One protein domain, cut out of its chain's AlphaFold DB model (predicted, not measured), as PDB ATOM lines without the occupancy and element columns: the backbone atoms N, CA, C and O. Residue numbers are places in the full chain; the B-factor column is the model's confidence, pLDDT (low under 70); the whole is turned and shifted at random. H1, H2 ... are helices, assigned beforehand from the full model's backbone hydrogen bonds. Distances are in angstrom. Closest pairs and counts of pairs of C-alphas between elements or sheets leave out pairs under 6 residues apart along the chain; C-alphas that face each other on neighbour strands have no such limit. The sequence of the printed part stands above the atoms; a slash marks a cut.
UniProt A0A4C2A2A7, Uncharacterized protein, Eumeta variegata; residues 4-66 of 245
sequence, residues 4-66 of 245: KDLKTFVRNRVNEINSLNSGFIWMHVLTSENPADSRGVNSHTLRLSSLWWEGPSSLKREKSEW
ATOM      1  N   LYS A   4     402.038 213.295 226.447       59.34
ATOM      2  CA  LYS A   4     402.141 211.932 225.913       59.34
ATOM      3  C   LYS A   4     401.084 210.968 226.472       59.34
ATOM      4  O   LYS A   4     400.709 210.039 225.769       59.34
ATOM      5  N   ASP A   5     400.525 211.243 227.645       62.50
ATOM      6  CA  ASP A   5     399.536 210.389 228.313       62.50
ATOM      7  C   ASP A   5     398.089 210.671 227.843       62.50
ATOM      8  O   ASP A   5     397.154 209.964 228.215       62.50
ATOM      9  N   LEU A   6     397.874 211.708 227.021       62.00
ATOM     10  CA  LEU A   6     396.555 212.074 226.493       62.00
ATOM     11  C   LEU A   6     396.199 211.272 225.236       62.00
ATOM     12  O   LEU A   6     397.048 211.005 224.394       62.00
ATOM     13  N   LYS A   7     394.914 210.956 225.037       62.81
ATOM     14  CA  LYS A   7     394.428 210.389 223.764       62.81
ATOM     15  C   LYS A   7     394.807 211.308 222.598       62.81
ATOM     16  O   LYS A   7     394.680 212.523 222.723       62.81
ATOM     17  N   THR A   8     395.205 210.740 221.457       54.34
ATOM     18  CA  THR A   8     395.779 211.474 220.309       54.34
ATOM     19  C   THR A   8     394.966 212.693 219.879       54.34
ATOM     20  O   THR A   8     395.531 213.766 219.716       54.34
ATOM     21  N   PHE A   9     393.639 212.577 219.800       53.97
ATOM     22  CA  PHE A   9     392.765 213.709 219.480       53.97
ATOM     23  C   PHE A   9     392.843 214.845 220.517       53.97
ATOM     24  O   PHE A   9     392.981 216.011 220.159       53.97
ATOM     25  N   VAL A  10     392.811 214.505 221.810       57.72
ATOM     26  CA  VAL A  10     392.917 215.479 222.909       57.72
ATOM     27  C   VAL A  10     394.300 216.118 222.911       57.72
ATOM     28  O   VAL A  10     394.410 217.328 223.055       57.72
ATOM     29  N   ARG A  11     395.352 215.325 222.688       65.25
ATOM     30  CA  ARG A  11     396.727 215.820 222.583       65.25
ATOM     31  C   ARG A  11     396.875 216.820 221.438       65.25
ATOM     32  O   ARG A  11     397.414 217.895 221.660       65.25
ATOM     33  N   ASN A  12     396.364 216.494 220.252       66.12
ATOM     34  CA  ASN A  12     396.437 217.374 219.084       66.12
ATOM     35  C   ASN A  12     395.693 218.688 219.335       66.12
ATOM     36  O   ASN A  12     396.225 219.752 219.045       66.12
ATOM     37  N   ARG A  13     394.512 218.624 219.961       63.72
ATOM     38  CA  ARG A  13     393.719 219.815 220.277       63.72
ATOM     39  C   ARG A  13     394.349 220.675 221.370       63.72
ATOM     40  O   ARG A  13     394.364 221.891 221.251       63.72
ATOM     41  N   VAL A  14     394.899 220.060 222.418       70.38
ATOM     42  CA  VAL A  14     395.644 220.775 223.467       70.38
ATOM     43  C   VAL A  14     396.921 221.390 222.892       70.38
ATOM     44  O   VAL A  14     397.250 222.515 223.247       70.38
ATOM     45  N   ASN A  15     397.610 220.710 221.973       70.75
ATOM     46  CA  ASN A  15     398.781 221.260 221.287       70.75
ATOM     47  C   ASN A  15     398.421 222.458 220.408       70.75
ATOM     48  O   ASN A  15     399.108 223.469 220.470       70.75
ATOM     49  N   GLU A  16     397.337 222.370 219.639       71.00
ATOM     50  CA  GLU A  16     396.827 223.480 218.830       71.00
ATOM     51  C   GLU A  16     396.473 224.680 219.720       71.00
ATOM     52  O   GLU A  16     396.977 225.780 219.508       71.00
ATOM     53  N   ILE A  17     395.710 224.456 220.795       66.88
ATOM     54  CA  ILE A  17     395.371 225.493 221.778       66.88
ATOM     55  C   ILE A  17     396.641 226.096 222.384       66.88
ATOM     56  O   ILE A  17     396.762 227.313 222.434       66.88
ATOM     57  N   ASN A  18     397.605 225.285 222.814       66.88
ATOM     58  CA  ASN A  18     398.849 225.786 223.397       66.88
ATOM     59  C   ASN A  18     399.693 226.564 222.378       66.88
ATOM     60  O   ASN A  18     400.284 227.575 222.745       66.88
ATOM     61  N   SER A  19     399.720 226.137 221.110       71.62
ATOM     62  CA  SER A  19     400.425 226.848 220.034       71.62
ATOM     63  C   SER A  19     399.788 228.196 219.708       71.62
ATOM     64  O   SER A  19     400.499 229.160 219.461       71.62
ATOM     65  N   LEU A  20     398.458 228.290 219.772       68.69
ATOM     66  CA  LEU A  20     397.729 229.542 219.560       68.69
ATOM     67  C   LEU A  20     397.798 230.467 220.781       68.69
ATOM     68  O   LEU A  20     397.573 231.667 220.661       68.69
ATOM     69  N   ASN A  21     398.109 229.909 221.953       63.06
ATOM     70  CA  ASN A  21     398.167 230.631 223.218       63.06
ATOM     71  C   ASN A  21     399.592 230.901 223.714       63.06
ATOM     72  O   ASN A  21     399.766 231.371 224.843       63.06
ATOM     73  N   SER A  22     400.616 230.628 222.902       59.22
ATOM     74  CA  SER A  22     401.996 230.957 223.246       59.22
ATOM     75  C   SER A  22     402.141 232.476 223.382       59.22
ATOM     76  O   SER A  22     402.080 233.196 222.389       59.22
ATOM     77  N   GLY A  23     402.302 232.956 224.617       62.94
ATOM     78  CA  GLY A  23     402.415 234.385 224.941       62.94
ATOM     79  C   GLY A  23     401.288 234.943 225.816       62.94
ATOM     80  O   GLY A  23     401.408 236.066 226.298       62.94
ATOM     81  N   PHE A  24     400.232 234.170 226.088       62.47
ATOM     82  CA  PHE A  24     399.146 234.595 226.976       62.47
ATOM     83  C   PHE A  24     399.295 234.001 228.379       62.47
ATOM     84  O   PHE A  24     399.524 232.802 228.549       62.47
ATOM     85  N   ILE A  25     399.114 234.842 229.400       61.09
ATOM     86  CA  ILE A  25     399.021 234.412 230.799       61.09
ATOM     87  C   ILE A  25     397.541 234.244 231.129       61.09
ATOM     88  O   ILE A  25     396.796 235.220 231.208       61.09
ATOM     89  N   TRP A  26     397.120 232.997 231.318       64.75
ATOM     90  CA  TRP A  26     395.751 232.667 231.698       64.75
ATOM     91  C   TRP A  26     395.601 232.728 233.218       64.75
ATOM     92  O   TRP A  26     396.290 232.015 233.944       64.75
ATOM     93  N   MET A  27     394.682 233.570 233.691       65.88
ATOM     94  CA  MET A  27     394.356 233.723 235.110       65.88
ATOM     95  C   MET A  27     392.975 233.129 235.395       65.88
ATOM     96  O   MET A  27     392.071 233.199 234.562       65.88
ATOM     97  N   HIS A  28     392.804 232.541 236.578       67.44
ATOM     98  CA  HIS A  28     391.512 232.021 237.013       67.44
ATOM     99  C   HIS A  28     390.603 233.165 237.482       67.44
ATOM    100  O   HIS A  28     390.969 233.911 238.389       67.44
ATOM    101  N   VAL A  29     389.401 233.262 236.912       68.94
ATOM    102  CA  VAL A  29     388.335 234.156 237.390       68.94
ATOM    103  C   VAL A  29     387.415 233.352 238.307       68.94
ATOM    104  O   VAL A  29     386.984 232.260 237.940       68.94
ATOM    105  N   LEU A  30     387.131 233.865 239.507       68.31
ATOM    106  CA  LEU A  30     386.218 233.211 240.448       68.31
ATOM    107  C   LEU A  30     384.829 233.038 239.822       68.31
ATOM    108  O   LEU A  30     384.348 233.919 239.115       68.31
ATOM    109  N   THR A  31     384.153 231.930 240.136       66.50
ATOM    110  CA  THR A  31     382.804 231.617 239.625       66.50
ATOM    111  C   THR A  31     381.805 232.753 239.872       66.50
ATOM    112  O   THR A  31     380.991 233.058 239.010       66.50
ATOM    113  N   SER A  32     381.897 233.440 241.015       71.75
ATOM    114  CA  SER A  32     381.043 234.591 241.350       71.75
ATOM    115  C   SER A  32     381.266 235.821 240.464       71.75
ATOM    116  O   SER A  32     380.403 236.691 240.407       71.75
ATOM    117  N   GLU A  33     382.410 235.907 239.789       71.62
ATOM    118  CA  GLU A  33     382.797 237.022 238.922       71.62
ATOM    119  C   GLU A  33     382.878 236.610 237.444       71.62
ATOM    120  O   GLU A  33     383.300 237.397 236.605       71.62
ATOM    121  N   ASN A  34     382.479 235.386 237.091       79.56
ATOM    122  CA  ASN A  34     382.515 234.910 235.716       79.56
ATOM    123  C   ASN A  34     381.216 235.298 234.985       79.56
ATOM    124  O   ASN A  34     380.184 234.649 235.188       79.56
ATOM    125  N   PRO A  35     381.228 236.293 234.074       75.75
ATOM    126  CA  PRO A  35     380.020 236.685 233.352       75.75
ATOM    127  C   PRO A  35     379.436 235.516 232.552       75.75
ATOM    128  O   PRO A  35     378.220 235.405 232.410       75.75
ATOM    129  N   ALA A  36     380.269 234.575 232.105       73.12
ATOM    130  CA  ALA A  36     379.832 233.423 231.331       73.12
ATOM    131  C   ALA A  36     378.935 232.448 232.126       73.12
ATOM    132  O   ALA A  36     378.221 231.653 231.511       73.12
ATOM    133  N   ASP A  37     378.910 232.518 233.457       73.81
ATOM    134  CA  ASP A  37     378.002 231.703 234.277       73.81
ATOM    135  C   ASP A  37     376.578 232.283 234.321       73.81
ATOM    136  O   ASP A  37     375.624 231.586 234.659       73.81
ATOM    137  N   SER A  38     376.386 233.516 233.837       66.12
ATOM    138  CA  SER A  38     375.061 234.113 233.631       66.12
ATOM    139  C   SER A  38     374.408 233.735 232.289       66.12
ATOM    140  O   SER A  38     373.307 234.186 231.988       66.12
ATOM    141  N   ARG A  39     375.005 232.828 231.496       59.47
ATOM    142  CA  ARG A  39     374.499 232.377 230.174       59.47
ATOM    143  C   ARG A  39     373.111 231.699 230.173       59.47
ATOM    144  O   ARG A  39     372.663 231.248 229.123       59.47
ATOM    145  N   GLY A  40     372.422 231.636 231.313       64.88
ATOM    146  CA  GLY A  40     371.060 231.111 231.456       64.88
ATOM    147  C   GLY A  40     370.050 232.063 232.108       64.88
ATOM    148  O   GLY A  40     368.918 231.638 232.340       64.88
ATOM    149  N   VAL A  41     370.412 233.314 232.427       73.94
ATOM    150  CA  VAL A  41     369.449 234.270 233.007       73.94
ATOM    151  C   VAL A  41     368.559 234.899 231.931       73.94
ATOM    152  O   VAL A  41     368.944 235.016 230.769       73.94
ATOM    153  N   ASN A  42     367.342 235.297 232.311       75.75
ATOM    154  CA  ASN A  42     366.398 235.922 231.384       75.75
ATOM    155  C   ASN A  42     366.918 237.285 230.872       75.75
ATOM    156  O   ASN A  42     367.756 237.930 231.510       75.75
ATOM    157  N   SER A  43     366.387 237.754 229.738       78.00
ATOM    158  CA  SER A  43     366.839 238.992 229.083       78.00
ATOM    159  C   SER A  43     366.738 240.233 229.975       78.00
ATOM    160  O   SER A  43     367.557 241.141 229.855       78.00
ATOM    161  N   HIS A  44     365.761 240.279 230.885       75.56
ATOM    162  CA  HIS A  44     365.578 241.405 231.797       75.56
ATOM    163  C   HIS A  44     366.669 241.438 232.876       75.56
ATOM    164  O   HIS A  44     367.231 242.492 233.161       75.56
ATOM    165  N   THR A  45     367.012 240.287 233.452       76.00
ATOM    166  CA  THR A  45     368.106 240.135 234.419       76.00
ATOM    167  C   THR A  45     369.462 240.367 233.755       76.00
ATOM    168  O   THR A  45     370.316 241.033 234.332       76.00
ATOM    169  N   LEU A  46     369.648 239.896 232.515       81.50
ATOM    170  CA  LEU A  46     370.879 240.121 231.754       81.50
ATOM    171  C   LEU A  46     371.091 241.607 231.430       81.50
ATOM    172  O   LEU A  46     372.200 242.117 231.566       81.50
ATOM    173  N   ARG A  47     370.023 242.326 231.054       81.00
ATOM    174  CA  ARG A  47     370.074 243.773 230.782       81.00
ATOM    175  C   ARG A  47     370.546 244.581 231.994       81.00
ATOM    176  O   ARG A  47     371.188 245.605 231.811       81.00
ATOM    177  N   LEU A  48     370.240 244.123 233.206       83.56
ATOM    178  CA  LEU A  48     370.628 244.786 234.454       83.56
ATOM    179  C   LEU A  48     371.981 244.306 235.009       83.56
ATOM    180  O   LEU A  48     372.458 244.843 236.005       83.56
ATOM    181  N   SER A  49     372.607 243.298 234.395       84.38
ATOM    182  CA  SER A  49     373.852 242.712 234.894       84.38
ATOM    183  C   SER A  49     375.062 243.568 234.522       84.38
ATOM    184  O   SER A  49     375.622 243.427 233.434       84.38
ATOM    185  N   SER A  50     375.516 244.413 235.449       83.19
ATOM    186  CA  SER A  50     376.783 245.147 235.289       83.19
ATOM    187  C   SER A  50     377.964 244.185 235.078       83.19
ATOM    188  O   SER A  50     378.814 244.437 234.232       83.19
ATOM    189  N   LEU A  51     377.960 243.008 235.720       83.56
ATOM    190  CA  LEU A  51     379.004 241.992 235.540       83.56
ATOM    191  C   LEU A  51     379.121 241.496 234.085       83.56
ATOM    192  O   LEU A  51     380.227 241.236 233.623       83.56
ATOM    193  N   TRP A  52     378.007 241.363 233.355       83.62
ATOM    194  CA  TRP A  52     378.024 240.921 231.954       83.62
ATOM    195  C   TRP A  52     378.531 242.012 231.009       83.62
ATOM    196  O   TRP A  52     379.324 241.730 230.113       83.62
ATOM    197  N   TRP A  53     378.066 243.248 231.206       85.06
ATOM    198  CA  TRP A  53     378.369 244.365 230.308       85.06
ATOM    199  C   TRP A  53     379.716 245.025 230.593       85.06
ATOM    200  O   TRP A  53     380.368 245.505 229.671       85.06
ATOM    201  N   GLU A  54     380.144 245.038 231.851       83.62
ATOM    202  CA  GLU A  54     381.344 245.746 232.296       83.62
ATOM    203  C   GLU A  54     382.453 244.813 232.798       83.62
ATOM    204  O   GLU A  54     383.571 245.267 233.049       83.62
ATOM    205  N   GLY A  55     382.156 243.519 232.936       81.62
ATOM    206  CA  GLY A  55     383.099 242.508 233.397       81.62
ATOM    207  C   GLY A  55     383.387 242.544 234.906       81.62
ATOM    208  O   GLY A  55     382.831 243.358 235.650       81.62
ATOM    209  N   PRO A  56     384.262 241.636 235.380       83.81
ATOM    210  CA  PRO A  56     384.737 241.611 236.758       83.81
ATOM    211  C   PRO A  56     385.354 242.946 237.173       83.81
ATOM    212  O   PRO A  56     386.168 243.520 236.447       83.81
ATOM    213  N   SER A  57     385.059 243.387 238.395       79.12
ATOM    214  CA  SER A  57     385.649 244.613 238.946       79.12
ATOM    215  C   SER A  57     387.180 244.545 239.018       79.12
ATOM    216  O   SER A  57     387.856 245.546 238.786       79.12
ATOM    217  N   SER A  58     387.727 243.345 239.227       74.12
ATOM    218  CA  SER A  58     389.162 243.063 239.264       74.12
ATOM    219  C   SER A  58     389.893 243.402 237.957       74.12
ATOM    220  O   SER A  58     391.058 243.774 238.010       74.12
ATOM    221  N   LEU A  59     389.230 243.356 236.791       74.00
ATOM    222  CA  LEU A  59     389.850 243.742 235.509       74.00
ATOM    223  C   LEU A  59     389.990 245.258 235.334       74.00
ATOM    224  O   LEU A  59     390.781 245.706 234.508       74.00
ATOM    225  N   LYS A  60     389.219 246.043 236.093       80.25
ATOM    226  CA  LYS A  60     389.273 247.512 236.073       80.25
ATOM    227  C   LYS A  60     390.350 248.070 237.010       80.25
ATOM    228  O   LYS A  60     390.611 249.269 236.982       80.25
ATOM    229  N   ARG A  61     390.936 247.218 237.854       79.31
ATOM    230  CA  ARG A  61     391.996 247.569 238.804       79.31
ATOM    231  C   ARG A  61     393.370 247.300 238.210       79.31
ATOM    232  O   ARG A  61     393.509 246.562 237.230       79.31
ATOM    233  N   GLU A  62     394.387 247.898 238.817       79.50
ATOM    234  CA  GLU A  62     395.772 247.668 238.424       79.50
ATOM    235  C   GLU A  62     396.137 246.180 238.580       79.50
ATOM    236  O   GLU A  62     395.637 245.481 239.459       79.50
ATOM    237  N   LYS A  63     397.016 245.674 237.707       71.38
ATOM    238  CA  LYS A  63     397.412 244.255 237.651       71.38
ATOM    239  C   LYS A  63     397.984 243.719 238.975       71.38
ATOM    240  O   LYS A  63     397.927 242.519 239.229       71.38
ATOM    241  N   SER A  64     398.535 244.602 239.804       72.44
ATOM    242  CA  SER A  64     399.024 244.351 241.168       72.44
ATOM    243  C   SER A  64     397.913 243.895 242.127       72.44
ATOM    244  O   SER A  64     398.164 243.085 243.021       72.44
ATOM    245  N   GLU A  65     396.684 244.358 241.902       71.62
ATOM    246  CA  GLU A  65     395.494 244.091 242.717       71.62
ATOM    247  C   GLU A  65     394.661 242.912 242.200       71.62
ATOM    248  O   GLU A  65     393.611 242.583 242.759       71.62
ATOM    249  N   TRP A  66     395.099 242.273 241.113       76.31
ATOM    250  CA  TRP A  66     394.428 241.092 240.588       76.31
ATOM    251  C   TRP A  66     394.564 239.926 241.577       76.31
ATOM    252  O   TRP A  66     395.578 239.823 242.275       76.31
TER     253      TRP A  66
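What this domain is: This is residues 4 to 66 of the 245 residues of an uncharacterized protein of Eumeta variegata (UniProt A0A4C2A2A7). A lone helix, H1, is at one end of an extended model, and a drawn-out, winding run of four short helices, H2 to H5, is at the other, with the long link of residues 21 to 34 bridging the two. In the second part the chain folds back through H3, which brings H4 onto H2, and H5 follows beyond H4. The printed part has 63 residues with five named helices, H1 to H5 in that order, and no named strand; the class is all helix, though 31 of the 63 residues, under half, are in named elements. The whole is extended, with a radius of gyration of the C-alphas of 16.6 A, and flat, spanning 45 by 33 by 17 A.

Where its parts are: H1, residues 8 to 20, begins with C-alpha 8 at (395.779, 211.474, 220.309) and is 18.2 A long. H2 is residues 35 to 38, H3 residues 43 to 47, H4 residues 50 to 54 and H5 residues 57 to 60. C-alpha 60 is at (389.273, 247.512, 236.073).

How they stand to each other: H1 is apart from H2, H3, H4 and H5. H2 touches H4, the closest C-alphas being those of Pro 35 and Trp 52, 4.9 A apart. H3 is close to H4 but not clearly touching, with the C-alphas of Leu 46 and Trp 52 closest at 7.2 A. H5 is apart from H2 and H3. In H1, H3 and H4 every O i to N i+4 pair is within hydrogen-bond range; H2 and H5 are too short for such a pair.

The domain as a whole: The farthest C-alphas, those of Lys 4 and His 44, are 47.3 A apart. The printed part has no cut. The link from H1 to H2 is long; the others are tight. Mean pLDDT of the printed part is 71.3, with residues 4 to 13 and 20 to 31 among those under 70.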